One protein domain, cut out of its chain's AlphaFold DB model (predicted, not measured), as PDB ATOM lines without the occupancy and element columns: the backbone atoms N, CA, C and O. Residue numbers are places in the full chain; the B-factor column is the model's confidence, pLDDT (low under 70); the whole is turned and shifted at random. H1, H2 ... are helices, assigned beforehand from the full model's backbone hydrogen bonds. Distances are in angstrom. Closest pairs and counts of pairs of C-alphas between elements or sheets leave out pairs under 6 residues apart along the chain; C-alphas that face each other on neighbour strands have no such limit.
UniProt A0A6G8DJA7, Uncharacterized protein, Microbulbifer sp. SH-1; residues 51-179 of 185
ATOM      1  N   THR A  51      96.198   9.034  84.554       98.56
ATOM      2  CA  THR A  51      96.592   7.794  83.866       98.56
ATOM      3  C   THR A  51      98.108   7.668  83.633       98.56
ATOM      4  O   THR A  51      98.936   8.040  84.485       98.56
ATOM      5  N   ASP A  52      98.509   7.023  82.536       98.38
ATOM      6  CA  ASP A  52      99.897   6.835  82.151       98.38
ATOM      7  C   ASP A  52     100.591   8.147  81.773       98.38
ATOM      8  O   ASP A  52     101.775   8.285  82.093       98.38
ATOM      9  N   ASP A  53      99.879   9.132  81.212       98.62
ATOM     10  CA  ASP A  53     100.408  10.467  80.903       98.62
ATOM     11  C   ASP A  53     101.145  11.060  82.113       98.62
ATOM     12  O   ASP A  53     102.350  11.363  82.064       98.62
ATOM     13  N   THR A  54     100.435  11.173  83.238       98.75
ATOM     14  CA  THR A  54     100.988  11.723  84.477       98.75
ATOM     15  C   THR A  54     101.985  10.772  85.129       98.75
ATOM     16  O   THR A  54     103.026  11.229  85.610       98.75
ATOM     17  N   SER A  55     101.740   9.457  85.107       98.75
ATOM     18  CA  SER A  55     102.684   8.470  85.658       98.75
ATOM     19  C   SER A  55     104.065   8.598  85.004       98.75
ATOM     20  O   SER A  55     105.095   8.716  85.675       98.75
ATOM     21  N   MET A  56     104.091   8.646  83.671       98.81
ATOM     22  CA  MET A  56     105.312   8.749  82.882       98.81
ATOM     23  C   MET A  56     105.949  10.138  83.016       98.81
ATOM     24  O   MET A  56     107.175  10.239  83.098       98.81
ATOM     25  N   ALA A  57     105.157  11.208  83.126       98.81
ATOM     26  CA  ALA A  57     105.684  12.538  83.435       98.81
ATOM     27  C   ALA A  57     106.391  12.570  84.804       98.81
ATOM     28  O   ALA A  57     107.484  13.124  84.926       98.81
ATOM     29  N   LEU A  58     105.817  11.941  85.834       98.81
ATOM     30  CA  LEU A  58     106.412  11.881  87.171       98.81
ATOM     31  C   LEU A  58     107.701  11.053  87.198       98.81
ATOM     32  O   LEU A  58     108.689  11.496  87.788       98.81
ATOM     33  N   CYS A  59     107.731   9.904  86.517       98.81
ATOM     34  CA  CYS A  59     108.960   9.133  86.310       98.81
ATOM     35  C   CYS A  59     110.054   9.998  85.661       98.81
ATOM     36  O   CYS A  59     111.183  10.051  86.152       98.81
ATOM     37  N   LEU A  60     109.715  10.723  84.592       98.81
ATOM     38  CA  LEU A  60     110.661  11.575  83.873       98.81
ATOM     39  C   LEU A  60     111.168  12.735  84.738       98.81
ATOM     40  O   LEU A  60     112.371  12.987  84.786       98.81
ATOM     41  N   ALA A  61     110.275  13.405  85.470       98.75
ATOM     42  CA  ALA A  61     110.636  14.461  86.410       98.75
ATOM     43  C   ALA A  61     111.579  13.947  87.509       98.75
ATOM     44  O   ALA A  61     112.586  14.588  87.815       98.75
ATOM     45  N   HIS A  62     111.281  12.776  88.078       98.75
ATOM     46  CA  HIS A  62     112.114  12.162  89.108       98.75
ATOM     47  C   HIS A  62     113.507  11.799  88.573       98.75
ATOM     48  O   HIS A  62     114.499  12.066  89.251       98.75
ATOM     49  N   SER A  63     113.589  11.259  87.351       98.81
ATOM     50  CA  SER A  63     114.861  10.967  86.677       98.81
ATOM     51  C   SER A  63     115.712  12.224  86.495       98.81
ATOM     52  O   SER A  63     116.854  12.271  86.950       98.81
ATOM     53  N   LEU A  64     115.127  13.276  85.908       98.81
ATOM     54  CA  LEU A  64     115.807  14.545  85.636       98.81
ATOM     55  C   LEU A  64     116.398  15.162  86.907       98.81
ATOM     56  O   LEU A  64     117.546  15.601  86.909       98.81
ATOM     57  N   LEU A  65     115.627  15.165  87.997       98.56
ATOM     58  CA  LEU A  65     116.067  15.720  89.275       98.56
ATOM     59  C   LEU A  65     117.152  14.864  89.933       98.56
ATOM     60  O   LEU A  65     118.162  15.408  90.365       98.56
ATOM     61  N   ARG A  66     116.979  13.536  89.998       98.31
ATOM     62  CA  ARG A  66     117.934  12.656  90.700       98.31
ATOM     63  C   ARG A  66     119.243  12.445  89.945       98.31
ATOM     64  O   ARG A  66     120.223  12.010  90.542       98.31
ATOM     65  N   LYS A  67     119.243  12.677  88.632       98.62
ATOM     66  CA  LYS A  67     120.428  12.578  87.769       98.62
ATOM     67  C   LYS A  67     121.020  13.927  87.394       98.62
ATOM     68  O   LYS A  67     122.043  13.946  86.722       98.62
ATOM     69  N   GLU A  68     120.382  15.024  87.802       98.06
ATOM     70  CA  GLU A  68     120.769  16.388  87.433       98.06
ATOM     71  C   GLU A  68     120.914  16.574  85.906       98.06
ATOM     72  O   GLU A  68     121.726  17.358  85.415       98.06
ATOM     73  N   GLY A  69     120.094  15.859  85.129       98.19
ATOM     74  CA  GLY A  69     120.164  15.832  83.671       98.19
ATOM     75  C   GLY A  69     119.327  14.715  83.054       98.19
ATOM     76  O   GLY A  69     118.733  13.895  83.752       98.19
ATOM     77  N   LEU A  70     119.276  14.675  81.720       98.69
ATOM     78  CA  LEU A  70     118.582  13.614  80.994       98.69
ATOM     79  C   LEU A  70     119.495  12.389  80.859       98.69
ATOM     80  O   LEU A  70     120.427  12.388  80.058       98.69
ATOM     81  N   VAL A  71     119.194  11.335  81.617       98.75
ATOM     82  CA  VAL A  71     119.859  10.031  81.511       98.75
ATOM     83  C   VAL A  71     118.835   9.011  81.021       98.75
ATOM     84  O   VAL A  71     117.976   8.570  81.778       98.75
ATOM     85  N   LEU A  72     118.926   8.630  79.745       98.81
ATOM     86  CA  LEU A  72     117.903   7.812  79.076       98.81
ATOM     87  C   LEU A  72     117.728   6.423  79.711       98.81
ATOM     88  O   LEU A  72     116.607   5.924  79.788       98.81
ATOM     89  N   GLN A  73     118.815   5.828  80.213       98.81
ATOM     90  CA  GLN A  73     118.763   4.575  80.975       98.81
ATOM     91  C   GLN A  73     117.866   4.715  82.206       98.81
ATOM     92  O   GLN A  73     116.971   3.914  82.438       98.81
ATOM     93  N   ASP A  74     118.064   5.793  82.962       98.81
ATOM     94  CA  ASP A  74     117.364   6.038  84.215       98.81
ATOM     95  C   ASP A  74     115.876   6.345  83.996       98.81
ATOM     96  O   ASP A  74     115.020   5.901  84.760       98.81
ATOM     97  N   GLN A  75     115.574   7.054  82.907       98.81
ATOM     98  CA  GLN A  75     114.218   7.256  82.409       98.81
ATOM     99  C   GLN A  75     113.530   5.909  82.124       98.81
ATOM    100  O   GLN A  75     112.415   5.676  82.591       98.81
ATOM    101  N   MET A  76     114.193   5.009  81.388       98.88
ATOM    102  CA  MET A  76     113.645   3.692  81.049       98.88
ATOM    103  C   MET A  76     113.521   2.767  82.263       98.88
ATOM    104  O   MET A  76     112.517   2.065  82.384       98.88
ATOM    105  N   ASP A  77     114.464   2.820  83.204       98.81
ATOM    106  CA  ASP A  77     114.387   2.083  84.470       98.81
ATOM    107  C   ASP A  77     113.156   2.485  85.289       98.81
ATOM    108  O   ASP A  77     112.463   1.627  85.836       98.81
ATOM    109  N   LEU A  78     112.848   3.783  85.365       98.81
ATOM    110  CA  LEU A  78     111.665   4.260  86.083       98.81
ATOM    111  C   LEU A  78     110.363   3.892  85.377       98.81
ATOM    112  O   LEU A  78     109.407   3.520  86.055       98.81
ATOM    113  N   TYR A  79     110.320   3.932  84.044       98.81
ATOM    114  CA  TYR A  79     109.157   3.435  83.306       98.81
ATOM    115  C   TYR A  79     108.968   1.931  83.478       98.81
ATOM    116  O   TYR A  79     107.836   1.477  83.607       98.81
ATOM    117  N   LEU A  80     110.050   1.152  83.542       98.56
ATOM    118  CA  LEU A  80     109.981  -0.276  83.830       98.56
ATOM    119  C   LEU A  80     109.470  -0.531  85.258       98.56
ATOM    120  O   LEU A  80     108.625  -1.402  85.460       98.56
ATOM    121  N   GLN A  81     109.914   0.257  86.245       98.56
ATOM    122  CA  GLN A  81     109.392   0.189  87.616       98.56
ATOM    123  C   GLN A  81     107.912   0.569  87.699       98.56
ATOM    124  O   GLN A  81     107.159  -0.089  88.419       98.56
ATOM    125  N   TRP A  82     107.478   1.595  86.968       98.62
ATOM    126  CA  TRP A  82     106.060   1.926  86.845       98.62
ATOM    127  C   TRP A  82     105.286   0.769  86.210       98.62
ATOM    128  O   TRP A  82     104.340   0.270  86.817       98.62
ATOM    129  N   TRP A  83     105.743   0.265  85.063       98.62
ATOM    130  CA  TRP A  83     105.059  -0.787  84.317       98.62
ATOM    131  C   TRP A  83     104.909  -2.089  85.117       98.62
ATOM    132  O   TRP A  83     103.836  -2.690  85.125       98.62
ATOM    133  N   LYS A  84     105.960  -2.519  85.825       98.00
ATOM    134  CA  LYS A  84     105.956  -3.780  86.587       98.00
ATOM    135  C   LYS A  84     105.344  -3.644  87.981       98.00
ATOM    136  O   LYS A  84     104.688  -4.573  88.440       98.00
ATOM    137  N   ASN A  85     105.568  -2.513  88.658       97.94
ATOM    138  CA  ASN A  85     105.309  -2.378  90.097       97.94
ATOM    139  C   ASN A  85     104.352  -1.229  90.453       97.94
ATOM    140  O   ASN A  85     104.105  -0.991  91.633       97.94
ATOM    141  N   GLY A  86     103.844  -0.482  89.469       97.75
ATOM    142  CA  GLY A  86     102.952   0.655  89.698       97.75
ATOM    143  C   GLY A  86     103.616   1.844  90.399       97.75
ATOM    144  O   GLY A  86     102.924   2.656  91.014       97.75
ATOM    145  N   ALA A  87     104.948   1.955  90.337       97.25
ATOM    146  CA  ALA A  87     105.664   3.129  90.834       97.25
ATOM    147  C   ALA A  87     105.138   4.401  90.153       97.25
ATOM    148  O   ALA A  87     104.900   4.388  88.954       97.25
ATOM    149  N   PHE A  88     104.958   5.490  90.904       97.69
ATOM    150  CA  PHE A  88     104.414   6.755  90.384       97.69
ATOM    151  C   PHE A  88     103.028   6.651  89.726       97.69
ATOM    152  O   PHE A  88     102.648   7.570  89.020       97.69
ATOM    153  N   SER A  89     102.260   5.588  89.979       98.25
ATOM    154  CA  SER A  89     100.847   5.513  89.595       98.25
ATOM    155  C   SER A  89      99.945   6.012  90.720       98.25
ATOM    156  O   SER A  89     100.183   5.723  91.898       98.25
ATOM    157  N   VAL A  90      98.856   6.686  90.350       97.94
ATOM    158  CA  VAL A  90      97.846   7.197  91.285       97.94
ATOM    159  C   VAL A  90      97.196   6.100  92.136       97.94
ATOM    160  O   VAL A  90      96.825   6.339  93.284       97.94
ATOM    161  N   ASN A  91      97.103   4.875  91.612       95.19
ATOM    162  CA  ASN A  91      96.469   3.734  92.277       95.19
ATOM    163  C   ASN A  91      97.444   2.570  92.540       95.19
ATOM    164  O   ASN A  91      97.015   1.457  92.858       95.19
ATOM    165  N   ARG A  92      98.759   2.833  92.449       95.12
ATOM    166  CA  ARG A  92      99.850   1.863  92.673       95.12
ATOM    167  C   ARG A  92      99.842   0.670  91.710       95.12
ATOM    168  O   ARG A  92     100.401  -0.379  92.026       95.12
ATOM    169  N   LYS A  93      99.214   0.812  90.543       96.25
ATOM    170  CA  LYS A  93      99.204  -0.191  89.468       96.25
ATOM    171  C   LYS A  93      99.496   0.479  88.131       96.25
ATOM    172  O   LYS A  93      99.103   1.621  87.919       96.25
ATOM    173  N   CYS A  94     100.159  -0.224  87.221       96.69
ATOM    174  CA  CYS A  94     100.216   0.221  85.832       96.69
ATOM    175  C   CYS A  94      98.888  -0.109  85.144       96.69
ATOM    176  O   CYS A  94      98.446  -1.258  85.172       96.69
ATOM    177  N   PHE A  95      98.281   0.888  84.517       96.44
ATOM    178  CA  PHE A  95      97.122   0.765  83.637       96.44
ATOM    179  C   PHE A  95      97.268   1.798  82.514       96.44
ATOM    180  O   PHE A  95      98.190   2.609  82.570       96.44
ATOM    181  N   ASP A  96      96.430   1.692  81.484       95.56
ATOM    182  CA  ASP A  96      96.408   2.591  80.314       95.56
ATOM    183  C   ASP A  96      97.695   2.658  79.466       95.56
ATOM    184  O   ASP A  96      97.811   3.398  78.502       95.56
ATOM    185  N   ILE A  97      98.690   1.819  79.763       97.12
ATOM    186  CA  ILE A  97      99.954   1.837  79.028       97.12
ATOM    187  C   ILE A  97      99.769   1.459  77.548       97.12
ATOM    188  O   ILE A  97      99.375   0.342  77.201       97.12
ATOM    189  N   GLY A  98     100.147   2.375  76.656       96.75
ATOM    190  CA  GLY A  98     100.085   2.150  75.214       96.75
ATOM    191  C   GLY A  98     101.009   1.032  74.703       96.75
ATOM    192  O   GLY A  98     102.148   0.861  75.150       96.75
ATOM    193  N   ASN A  99     100.566   0.311  73.664       97.31
ATOM    194  CA  ASN A  99     101.306  -0.813  73.061       97.31
ATOM    195  C   ASN A  99     102.719  -0.444  72.572       97.31
ATOM    196  O   ASN A  99     103.639  -1.262  72.662       97.31
ATOM    197  N   THR A 100     102.918   0.779  72.069       97.81
ATOM    198  CA  THR A 100     104.244   1.267  71.651       97.81
ATOM    199  C   THR A 100     105.200   1.364  72.838       97.81
ATOM    200  O   THR A 100     106.353   0.939  72.739       97.81
ATOM    201  N   VAL A 101     104.714   1.848  73.987       98.38
ATOM    202  CA  VAL A 101     105.498   1.937  75.224       98.38
ATOM    203  C   VAL A 101     105.811   0.539  75.747       98.38
ATOM    204  O   VAL A 101     106.976   0.251  76.009       98.38
ATOM    205  N   VAL A 102     104.816  -0.356  75.818       98.38
ATOM    206  CA  VAL A 102     105.024  -1.761  76.216       98.38
ATOM    207  C   VAL A 102     106.112  -2.414  75.363       98.38
ATOM    208  O   VAL A 102     107.050  -3.005  75.896       98.38
ATOM    209  N   SER A 103     106.025  -2.266  74.041       98.25
ATOM    210  CA  SER A 103     106.995  -2.842  73.103       98.25
ATOM    211  C   SER A 103     108.409  -2.296  73.326       98.25
ATOM    212  O   SER A 103     109.380  -3.054  73.282       98.25
ATOM    213  N   ALA A 104     108.537  -0.994  73.600       98.62
ATOM    214  CA  ALA A 104     109.817  -0.368  73.907       98.62
ATOM    215  C   ALA A 104     110.394  -0.851  75.247       98.62
ATOM    216  O   ALA A 104     111.574  -1.186  75.315       98.62
ATOM    217  N   LEU A 105     109.575  -0.960  76.297       98.75
ATOM    218  CA  LEU A 105     110.021  -1.463  77.601       98.75
ATOM    219  C   LEU A 105     110.425  -2.940  77.541       98.75
ATOM    220  O   LEU A 105     111.428  -3.321  78.134       98.75
ATOM    221  N   GLN A 106     109.703  -3.766  76.780       98.69
ATOM    222  CA  GLN A 106     110.084  -5.160  76.531       98.69
ATOM    223  C   GLN A 106     111.406  -5.278  75.771       98.69
ATOM    224  O   GLN A 106     112.190  -6.189  76.034       98.69
ATOM    225  N   ARG A 107     111.649  -4.393  74.797       98.62
ATOM    226  CA  ARG A 107     112.924  -4.346  74.074       98.62
ATOM    227  C   ARG A 107     114.052  -3.947  75.018       98.62
ATOM    228  O   ARG A 107     115.038  -4.671  75.087       98.62
ATOM    229  N   TYR A 108     113.855  -2.886  75.792       98.75
ATOM    230  CA  TYR A 108     114.806  -2.407  76.790       98.75
ATOM    231  C   TYR A 108     115.153  -3.471  77.834       98.75
ATOM    232  O   TYR A 108     116.327  -3.712  78.087       98.75
ATOM    233  N   GLU A 109     114.158  -4.179  78.376       98.38
ATOM    234  CA  GLU A 109     114.364  -5.267  79.345       98.38
ATOM    235  C   GLU A 109     115.248  -6.393  78.775       98.38
ATOM    236  O   GLU A 109     115.993  -7.033  79.513       98.38
ATOM    237  N   LYS A 110     115.204  -6.619  77.455       98.38
ATOM    238  CA  LYS A 110     116.004  -7.649  76.774       98.38
ATOM    239  C   LYS A 110     117.394  -7.173  76.364       98.38
ATOM    240  O   LYS A 110     118.325  -7.971  76.384       98.38
ATOM    241  N   THR A 111     117.526  -5.929  75.909       98.31
ATOM    242  CA  THR A 111     118.760  -5.431  75.275       98.31
ATOM    243  C   THR A 111     119.589  -4.534  76.184       98.31
ATOM    244  O   THR A 111     120.781  -4.370  75.943       98.31
ATOM    245  N   GLY A 112     118.967  -3.916  77.188       98.31
ATOM    246  CA  GLY A 112     119.548  -2.835  77.979       98.31
ATOM    247  C   GLY A 112     119.707  -1.511  77.221       98.31
ATOM    248  O   GLY A 112     120.178  -0.552  77.822       98.31
ATOM    249  N   ASP A 113     119.322  -1.437  75.940       98.44
ATOM    250  CA  ASP A 113     119.459  -0.235  75.106       98.44
ATOM    251  C   ASP A 113     118.318   0.753  75.389       98.44
ATOM    252  O   ASP A 113     117.160   0.458  75.060       98.44
ATOM    253  N   PRO A 114     118.593   1.935  75.967       98.38
ATOM    254  CA  PRO A 114     117.546   2.880  76.321       98.38
ATOM    255  C   PRO A 114     116.871   3.515  75.101       98.38
ATOM    256  O   PRO A 114     115.763   4.024  75.244       98.38
ATOM    257  N   LEU A 115     117.464   3.456  73.901       98.25
ATOM    258  CA  LEU A 115     116.877   3.947  72.644       98.25
ATOM    259  C   LEU A 115     115.963   2.896  71.994       98.25
ATOM    260  O   LEU A 115     116.038   2.584  70.799       98.25
ATOM    261  N   SER A 116     115.061   2.355  72.809       98.19
ATOM    262  CA  SER A 116     114.235   1.196  72.473       98.19
ATOM    263  C   SER A 116     112.930   1.520  71.745       98.19
ATOM    264  O   SER A 116     112.169   0.597  71.444       98.19
ATOM    265  N   GLY A 117     112.661   2.780  71.398       96.56
ATOM    266  CA  GLY A 117     111.437   3.150  70.693       96.56
ATOM    267  C   GLY A 117     111.308   2.555  69.288       96.56
ATOM    268  O   GLY A 117     112.287   2.176  68.642       96.56
ATOM    269  N   SER A 118     110.077   2.442  68.790       95.31
ATOM    270  CA  SER A 118     109.830   2.021  67.403       95.31
ATOM    271  C   SER A 118     110.001   3.193  66.438       95.31
ATOM    272  O   SER A 118     109.501   4.280  66.717       95.31
ATOM    273  N   SER A 119     110.680   2.969  65.310       95.12
ATOM    274  CA  SER A 119     110.784   3.924  64.197       95.12
ATOM    275  C   SER A 119     109.722   3.704  63.113       95.12
ATOM    276  O   SER A 119     109.780   4.338  62.064       95.12
ATOM    277  N   ASP A 120     108.784   2.774  63.326       94.00
ATOM    278  CA  ASP A 120     107.660   2.551  62.416       94.00
ATOM    279  C   ASP A 120     106.728   3.773  62.425       94.00
ATOM    280  O   ASP A 120     106.373   4.277  63.491       94.00
ATOM    281  N   LYS A 121     106.287   4.218  61.246       89.50
ATOM    282  CA  LYS A 121     105.327   5.322  61.084       89.50
ATOM    283  C   LYS A 121     104.017   5.099  61.852       89.50
ATOM    284  O   LYS A 121     103.404   6.047  62.326       89.50
ATOM    285  N   ASN A 122     103.596   3.843  62.014       90.69
ATOM    286  CA  ASN A 122     102.384   3.483  62.751       90.69
ATOM    287  C   ASN A 122     102.581   3.552  64.276       90.69
ATOM    288  O   ASN A 122     101.621   3.407  65.027       90.69
ATOM    289  N   ALA A 123     103.814   3.772  64.740       90.19
ATOM    290  CA  ALA A 123     104.153   3.972  66.143       90.19
ATOM    291  C   ALA A 123     104.321   5.460  66.508       90.19
ATOM    292  O   ALA A 123     104.852   5.765  67.573       90.19
ATOM    293  N   ALA A 124     103.859   6.389  65.662       94.12
ATOM    294  CA  ALA A 124     103.857   7.836  65.909       94.12
ATOM    295  C   ALA A 124     102.718   8.295  66.852       94.12
ATOM    296  O   ALA A 124     102.017   9.267  66.577       94.12
ATOM    297  N   GLY A 125     102.500   7.564  67.950       93.31
ATOM    298  CA  GLY A 125     101.517   7.913  68.979       93.31
ATOM    299  C   GLY A 125     101.940   9.108  69.845       93.31
ATOM    300  O   GLY A 125     103.081   9.566  69.799       93.31
ATOM    301  N   ASN A 126     101.023   9.589  70.685       95.62
ATOM    302  CA  ASN A 126     101.228  10.699  71.628       95.62
ATOM    303  C   ASN A 126     102.089  10.343  72.860       95.62
ATOM    304  O   ASN A 126     102.459  11.248  73.610       95.62
ATOM    305  N   GLY A 127     102.434   9.063  73.055       95.62
ATOM    306  CA  GLY A 127     103.032   8.522  74.283       95.62
ATOM    307  C   GLY A 127     104.310   9.215  74.778       95.62
ATOM    308  O   GLY A 127     104.604   9.233  75.973       95.62
ATOM    309  N   SER A 128     105.105   9.791  73.874       97.62
ATOM    310  CA  SER A 128     106.284  10.584  74.247       97.62
ATOM    311  C   SER A 128     105.991  12.068  74.483       97.62
ATOM    312  O   SER A 128     106.708  12.700  75.261       97.62
ATOM    313  N   LEU A 129     104.947  12.616  73.854       98.00
ATOM    314  CA  LEU A 129     104.563  14.025  73.940       98.00
ATOM    315  C   LEU A 129     103.830  14.336  75.248       98.00
ATOM    316  O   LEU A 129     104.137  15.333  75.900       98.00
ATOM    317  N   MET A 130     102.897  13.470  75.648       97.50
ATOM    318  CA  MET A 130     102.047  13.664  76.831       97.50
ATOM    319  C   MET A 130     102.842  13.885  78.124       97.50
ATOM    320  O   MET A 130     102.485  14.701  78.965       97.50
ATOM    321  N   ARG A 131     104.002  13.231  78.234       98.06
ATOM    322  CA  ARG A 131     104.886  13.268  79.406       98.06
ATOM    323  C   ARG A 131     105.939  14.378  79.375       98.06
ATOM    324  O   ARG A 131     106.826  14.376  80.222       98.06
ATOM    325  N   LEU A 132     105.935  15.267  78.375       98.19
ATOM    326  CA  LEU A 132     107.120  16.068  78.031       98.19
ATOM    327  C   LEU A 132     107.382  17.271  78.949       98.19
ATOM    328  O   LEU A 132     108.525  17.718  79.054       98.19
ATOM    329  N   ALA A 133     106.357  17.794  79.628       97.75
ATOM    330  CA  ALA A 133     106.466  19.019  80.428       97.75
ATOM    331  C   ALA A 133     107.702  19.073  81.366       97.75
ATOM    332  O   ALA A 133     108.388  20.096  81.357       97.75
ATOM    333  N   PRO A 134     108.078  18.008  82.107       98.50
ATOM    334  CA  PRO A 134     109.269  18.006  82.957       98.50
ATOM    335  C   PRO A 134     110.581  18.333  82.230       98.50
ATOM    336  O   PRO A 134     111.417  19.035  82.793       98.50
ATOM    337  N   VAL A 135     110.760  17.876  80.983       98.56
ATOM    338  CA  VAL A 135     111.964  18.174  80.182       98.56
ATOM    339  C   VAL A 135     112.044  19.669  79.905       98.56
ATOM    340  O   VAL A 135     113.075  20.292  80.158       98.56
ATOM    341  N   ALA A 136     110.937  20.259  79.454       96.81
ATOM    342  CA  ALA A 136     110.883  21.682  79.146       96.81
ATOM    343  C   ALA A 136     111.163  22.552  80.379       96.81
ATOM    344  O   ALA A 136     111.925  23.516  80.304       96.81
ATOM    345  N   LEU A 137     110.610  22.181  81.535       96.56
ATOM    346  CA  LEU A 137     110.846  22.908  82.783       96.56
ATOM    347  C   LEU A 137     112.293  22.767  83.279       96.56
ATOM    348  O   LEU A 137     112.880  23.748  83.731       96.56
ATOM    349  N   PHE A 138     112.886  21.575  83.177       97.94
ATOM    350  CA  PHE A 138     114.261  21.325  83.625       97.94
ATOM    351  C   PHE A 138     115.307  22.060  82.770       97.94
ATOM    352  O   PHE A 138     116.314  22.571  83.272       97.94
ATOM    353  N   PHE A 139     115.073  22.141  81.460       96.75
ATOM    354  CA  PHE A 139     115.951  22.839  80.520       96.75
ATOM    355  C   PHE A 139     115.528  24.288  80.246       96.75
ATOM    356  O   PHE A 139     116.059  24.913  79.327       96.75
ATOM    357  N   PHE A 140     114.627  24.855  81.051       94.88
ATOM    358  CA  PHE A 140     114.214  26.249  80.912       94.88
ATOM    359  C   PHE A 140     115.421  27.205  80.913       94.88
ATOM    360  O   PHE A 140     116.381  27.026  81.663       94.88
ATOM    361  N   GLY A 141     115.389  28.209  80.032       91.38
ATOM    362  CA  GLY A 141     116.515  29.119  79.789       91.38
ATOM    363  C   GLY A 141     117.627  28.548  78.896       91.38
ATOM    364  O   GLY A 141     118.583  29.258  78.598       91.38
ATOM    365  N   ARG A 142     117.512  27.292  78.441       94.62
ATOM    366  CA  ARG A 142     118.452  26.626  77.521       94.62
ATOM    367  C   ARG A 142     117.682  25.996  76.346       94.62
ATOM    368  O   ARG A 142     117.523  24.775  76.320       94.62
ATOM    369  N   PRO A 143     117.179  26.796  75.388       93.75
ATOM    370  CA  PRO A 143     116.246  26.328  74.358       93.75
ATOM    371  C   PRO A 143     116.804  25.188  73.497       93.75
ATOM    372  O   PRO A 143     116.124  24.180  73.329       93.75
ATOM    373  N   ASP A 144     118.055  25.274  73.042       95.56
ATOM    374  CA  ASP A 144     118.665  24.208  72.234       95.56
ATOM    375  C   ASP A 144     118.801  22.897  73.021       95.56
ATOM    376  O   ASP A 144     118.516  21.813  72.510       95.56
ATOM    377  N   ALA A 145     119.179  22.990  74.302       97.25
ATOM    378  CA  ALA A 145     119.253  21.830  75.184       97.25
ATOM    379  C   ALA A 145     117.864  21.225  75.424       97.25
ATOM    380  O   ALA A 145     117.727  20.006  75.404       97.25
ATOM    381  N   CYS A 146     116.834  22.061  75.590       98.19
ATOM    382  CA  CYS A 146     115.451  21.616  75.718       98.19
ATOM    383  C   CYS A 146     114.980  20.877  74.463       98.19
ATOM    384  O   CYS A 146     114.432  19.788  74.578       98.19
ATOM    385  N   VAL A 147     115.201  21.437  73.271       98.25
ATOM    386  CA  VAL A 147     114.798  20.812  72.002       98.25
ATOM    387  C   VAL A 147     115.483  19.453  71.839       98.25
ATOM    388  O   VAL A 147     114.815  18.450  71.584       98.25
ATOM    389  N   ASN A 148     116.797  19.388  72.063       98.44
ATOM    390  CA  ASN A 148     117.552  18.140  71.956       98.44
ATOM    391  C   ASN A 148     117.102  17.100  72.994       98.44
ATOM    392  O   ASN A 148     116.863  15.945  72.642       98.44
ATOM    393  N   ALA A 149     116.922  17.512  74.252       98.69
ATOM    394  CA  ALA A 149     116.442  16.642  75.321       98.69
ATOM    395  C   ALA A 149     115.016  16.136  75.062       98.69
ATOM    396  O   ALA A 149     114.713  14.982  75.362       98.69
ATOM    397  N   SER A 150     114.150  16.959  74.467       98.75
ATOM    398  CA  SER A 150     112.796  16.552  74.093       98.75
ATOM    399  C   SER A 150     112.795  15.456  73.034       98.75
ATOM    400  O   SER A 150     112.065  14.475  73.171       98.75
ATOM    401  N   GLY A 151     113.642  15.588  72.009       98.69
ATOM    402  CA  GLY A 151     113.824  14.543  71.004       98.69
ATOM    403  C   GLY A 151     114.370  13.252  71.616       98.69
ATOM    404  O   GLY A 151     113.745  12.203  71.488       98.69
ATOM    405  N   ALA A 152     115.471  13.346  72.366       98.75
ATOM    406  CA  ALA A 152     116.118  12.187  72.983       98.75
ATOM    407  C   ALA A 152     115.198  11.449  73.976       98.75
ATOM    408  O   ALA A 152     115.152  10.221  73.996       98.75
ATOM    409  N   SER A 153     114.409  12.187  74.767       98.75
ATOM    410  CA  SER A 153     113.404  11.607  75.666       98.75
ATOM    411  C   SER A 153     112.295  10.880  74.901       98.75
ATOM    412  O   SER A 153     111.766   9.886  75.406       98.75
ATOM    413  N   SER A 154     111.927  11.337  73.696       98.75
ATOM    414  CA  SER A 154     110.966  10.631  72.842       98.75
ATOM    415  C   SER A 154     111.520   9.291  72.386       98.75
ATOM    416  O   SER A 154     110.841   8.277  72.539       98.75
ATOM    417  N   GLU A 155     112.762   9.271  71.900       98.62
ATOM    418  CA  GLU A 155     113.391   8.093  71.290       98.62
ATOM    419  C   GLU A 155     113.451   6.864  72.204       98.62
ATOM    420  O   GLU A 155     113.558   5.734  71.717       98.62
ATOM    421  N   THR A 156     113.318   7.047  73.520       98.75
ATOM    422  CA  THR A 156     113.290   5.921  74.454       98.75
ATOM    423  C   THR A 156     112.093   4.995  74.249       98.75
ATOM    424  O   THR A 156     112.209   3.784  74.437       98.75
ATOM    425  N   THR A 157     110.956   5.536  73.795       98.62
ATOM    426  CA  THR A 157     109.734   4.758  73.525       98.62
ATOM    427  C   THR A 157     109.158   4.976  72.125       98.62
ATOM    428  O   THR A 157     108.556   4.060  71.569       98.62
ATOM    429  N   HIS A 158     109.400   6.133  71.508       98.56
ATOM    430  CA  HIS A 158     108.880   6.528  70.199       98.56
ATOM    431  C   HIS A 158     110.002   7.141  69.347       98.56
ATOM    432  O   HIS A 158     110.466   8.251  69.618       98.56
ATOM    433  N   ARG A 159     110.427   6.422  68.301       98.12
ATOM    434  CA  ARG A 159     111.475   6.843  67.349       98.12
ATOM    435  C   ARG A 159     110.931   7.215  65.969       98.12
ATOM    436  O   ARG A 159     111.714   7.470  65.058       98.12
ATOM    437  N   ALA A 160     109.609   7.217  65.793       97.94
ATOM    438  CA  ALA A 160     108.992   7.753  64.590       97.94
ATOM    439  C   ALA A 160     109.368   9.245  64.457       97.94
ATOM    440  O   ALA A 160     109.259   9.967  65.458       97.94
ATOM    441  N   PRO A 161     109.816   9.714  63.276       97.69
ATOM    442  CA  PRO A 161     110.232  11.102  63.082       97.69
ATOM    443  C   PRO A 161     109.185  12.116  63.549       97.69
ATOM    444  O   PRO A 161     109.524  13.074  64.235       97.69
ATOM    445  N   GLU A 162     107.906  11.853  63.284       97.56
ATOM    446  CA  GLU A 162     106.791  12.716  63.670       97.56
ATOM    447  C   GLU A 162     106.671  12.859  65.192       97.56
ATOM    448  O   GLU A 162     106.448  13.960  65.690       97.56
ATOM    449  N   ALA A 163     106.867  11.773  65.946       98.12
ATOM    450  CA  ALA A 163     106.820  11.804  67.408       98.12
ATOM    451  C   ALA A 163     108.017  12.573  67.995       98.12
ATOM    452  O   ALA A 163     107.854  13.376  68.920       98.12
ATOM    453  N   ILE A 164     109.213  12.365  67.431       98.50
ATOM    454  CA  ILE A 164     110.434  13.076  67.830       98.50
ATOM    455  C   ILE A 164     110.280  14.576  67.562       98.50
ATOM    456  O   ILE A 164     110.528  15.396  68.450       98.50
ATOM    457  N   ASP A 165     109.862  14.940  66.352       98.19
ATOM    458  CA  ASP A 165     109.753  16.331  65.925       98.19
ATOM    459  C   ASP A 165     108.607  17.052  66.640       98.19
ATOM    460  O   ASP A 165     108.772  18.209  67.030       98.19
ATOM    461  N   ALA A 166     107.497  16.364  66.929       98.31
ATOM    462  CA  ALA A 166     106.436  16.897  67.780       98.31
ATOM    463  C   ALA A 166     106.955  17.232  69.185       98.31
ATOM    464  O   ALA A 166     106.683  18.320  69.695       98.31
ATOM    465  N   CYS A 167     107.756  16.351  69.797       98.62
ATOM    466  CA  CYS A 167     108.357  16.622  71.104       98.62
ATOM    467  C   CYS A 167     109.339  17.799  71.044       98.62
ATOM    468  O   CYS A 167     109.298  18.695  71.890       98.62
ATOM    469  N   LYS A 168     110.208  17.843  70.029       98.44
ATOM    470  CA  LYS A 168     111.130  18.968  69.804       98.44
ATOM    471  C   LYS A 168     110.379  20.294  69.688       98.44
ATOM    472  O   LYS A 168     110.715  21.251  70.385       98.44
ATOM    473  N   TYR A 169     109.344  20.328  68.850       97.62
ATOM    474  CA  TYR A 169     108.526  21.513  68.615       97.62
ATOM    475  C   TYR A 169     107.789  21.960  69.882       97.62
ATOM    476  O   TYR A 169     107.873  23.125  70.267       97.62
ATOM    477  N   PHE A 170     107.117  21.032  70.568       96.81
ATOM    478  CA  PHE A 170     106.362  21.332  71.784       96.81
ATOM    479  C   PHE A 170     107.268  21.826  72.916       96.81
ATOM    480  O   PHE A 170     106.981  22.850  73.533       96.81
ATOM    481  N   GLY A 171     108.406  21.158  73.143       96.00
ATOM    482  CA  GLY A 171     109.397  21.585  74.130       96.00
ATOM    483  C   GLY A 171     109.945  22.981  73.835       96.00
ATOM    484  O   GLY A 171     109.943  23.835  74.720       96.00
ATOM    485  N   GLY A 172     110.336  23.239  72.580       93.81
ATOM    486  CA  GLY A 172     110.789  24.558  72.134       93.81
ATOM    487  C   GLY A 172     109.734  25.651  72.329       93.81
ATOM    488  O   GLY A 172     110.067  26.750  72.764       93.81
ATOM    489  N   GLY A 173     108.458  25.337  72.080       91.56
ATOM    490  CA  GLY A 173     107.339  26.250  72.311       91.56
ATOM    491  C   GLY A 173     107.113  26.588  73.788       91.56
ATOM    492  O   GLY A 173     106.836  27.743  74.106       91.56
ATOM    493  N   ILE A 174     107.273  25.620  74.698       88.00
ATOM    494  CA  ILE A 174     107.133  25.845  76.150       88.00
ATOM    495  C   ILE A 174     108.218  26.790  76.681       88.00
ATOM    496  O   ILE A 174     107.937  27.629  77.536       88.00
ATOM    497  N   VAL A 175     109.457  26.651  76.200       86.69
ATOM    498  CA  VAL A 175     110.598  27.460  76.669       86.69
ATOM    499  C   VAL A 175     110.828  28.726  75.843       86.69
ATOM    500  O   VAL A 175     111.789  29.448  76.109       86.69
ATOM    501  N   ASP A 176     109.975  29.009  74.852       81.50
ATOM    502  CA  ASP A 176     110.094  30.199  74.014       81.50
ATOM    503  C   ASP A 176     109.940  31.461  74.882       81.50
ATOM    504  O   ASP A 176     108.868  31.680  75.453       81.50
ATOM    505  N   PRO A 177     110.957  32.335  74.975       66.75
ATOM    506  CA  PRO A 177     110.872  33.563  75.765       66.75
ATOM    507  C   PRO A 177     109.780  34.525  75.265       66.75
ATOM    508  O   PRO A 177     109.296  35.356  76.030       66.75
ATOM    509  N   ARG A 178     109.326  34.398  74.009       67.31
ATOM    510  CA  ARG A 178     108.201  35.175  73.455       67.31
ATOM    511  C   ARG A 178     106.842  34.724  73.987       67.31
ATOM    512  O   ARG A 178     105.862  35.441  73.804       67.31
ATOM    513  N   SER A 179     106.763  33.569  74.651       60.88
ATOM    514  CA  SER A 179     105.556  33.136  75.371       60.88
ATOM    515  C   SER A 179     105.212  34.048  76.560       60.88
ATOM    516  O   SER A 179     104.116  33.959  77.114       60.88
TER     517      SER A 179
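What this domain is: This is residues 51 to 179 of the 185 residues of an uncharacterized protein of Microbulbifer sp. SH-1 (UniProt A0A6G8DJA7). The helices follow one another in a curved arc of contacts, from H3 through H2 and H1 to the short H4, and the arc ends on a hairpin of two helices, H5 and H6. H1 and H4 run side by side, while H2 crosses both H1 and H3 steeply; a long stretch with no named element, residues 112 to 132, leads from H3 at one end of the arc back to H4. The printed part has 129 residues with six named helices, H1 to H6 in order, and no named strand; the class is all helix. It is compact, with a radius of gyration of the C-alphas of 13.5 A, and its C-alphas span 40 by 30 by 24 A.

How they stand to each other: H1, residues 52 to 67, touches H2, residues 72 to 85, at a steep tilt of 46 degrees, opposite ways; their closest C-alphas, those of Cys 59 and Leu 78, are 5.6 A apart. H2 touches H3, residues 99 to 111, with residues 76 to 80 alone, closest at the C-alphas of Leu 80 and Leu 105, 6.3 A; the steep tilt of 68 degrees is only just short of about perpendicular. With residues 57 to 64 alone H1 touches H4, residues 133 to 138, at a shallow tilt of 13 degrees, the same way, and the C-alphas of Ala 61 and Pro 134 are closest at 5.1 A. H4 also touches H5, residues 143 to 155, closest at the C-alphas of Ala 136 and Cys 146, 5.7 A. It touches H6, residues 161 to 174, closest at the C-alphas of Ala 136 and Gly 171, 5.2 A. H5 and H6 form a helical hairpin, opposite ways at a shallow tilt of 35.0 degrees, only just short of steep; the C-alphas of Val 147 and Lys 168 are closest at 4.7 A. H2 and H5 are close but not clearly touching, with the C-alphas of Leu 72 and Ser 153 closest at 6.8 A. Among the pairs that are apart are H1 and H5, and H3 and H6. In H1, H2, H3, H4, H5 and H6 every O i to N i+4 pair is within hydrogen-bond range.

Where its parts are: H1 begins at C-alpha 52 (99.897, 6.835, 82.151) and measures 22.0 A from first to last C-alpha. H2 measures 19.6 A, H3 18.2 A, H5 18.7 A and H6 19.9 A, while H4 has six residues. H3 ends at C-alpha 111 (118.760, -5.431, 75.275), and H6 ends at C-alpha 174 (107.133, 25.845, 76.150).

The domain as a whole: The C-alphas of Lys 110 and Arg 178, the two farthest apart, are 43.7 A from each other. The printed part has no cut. The links H2 to H3, with 13 residues, and H3 to H4, with 21, are long. The mean pLDDT of the printed part is 96.4, and residues 177 to 179 are under 70.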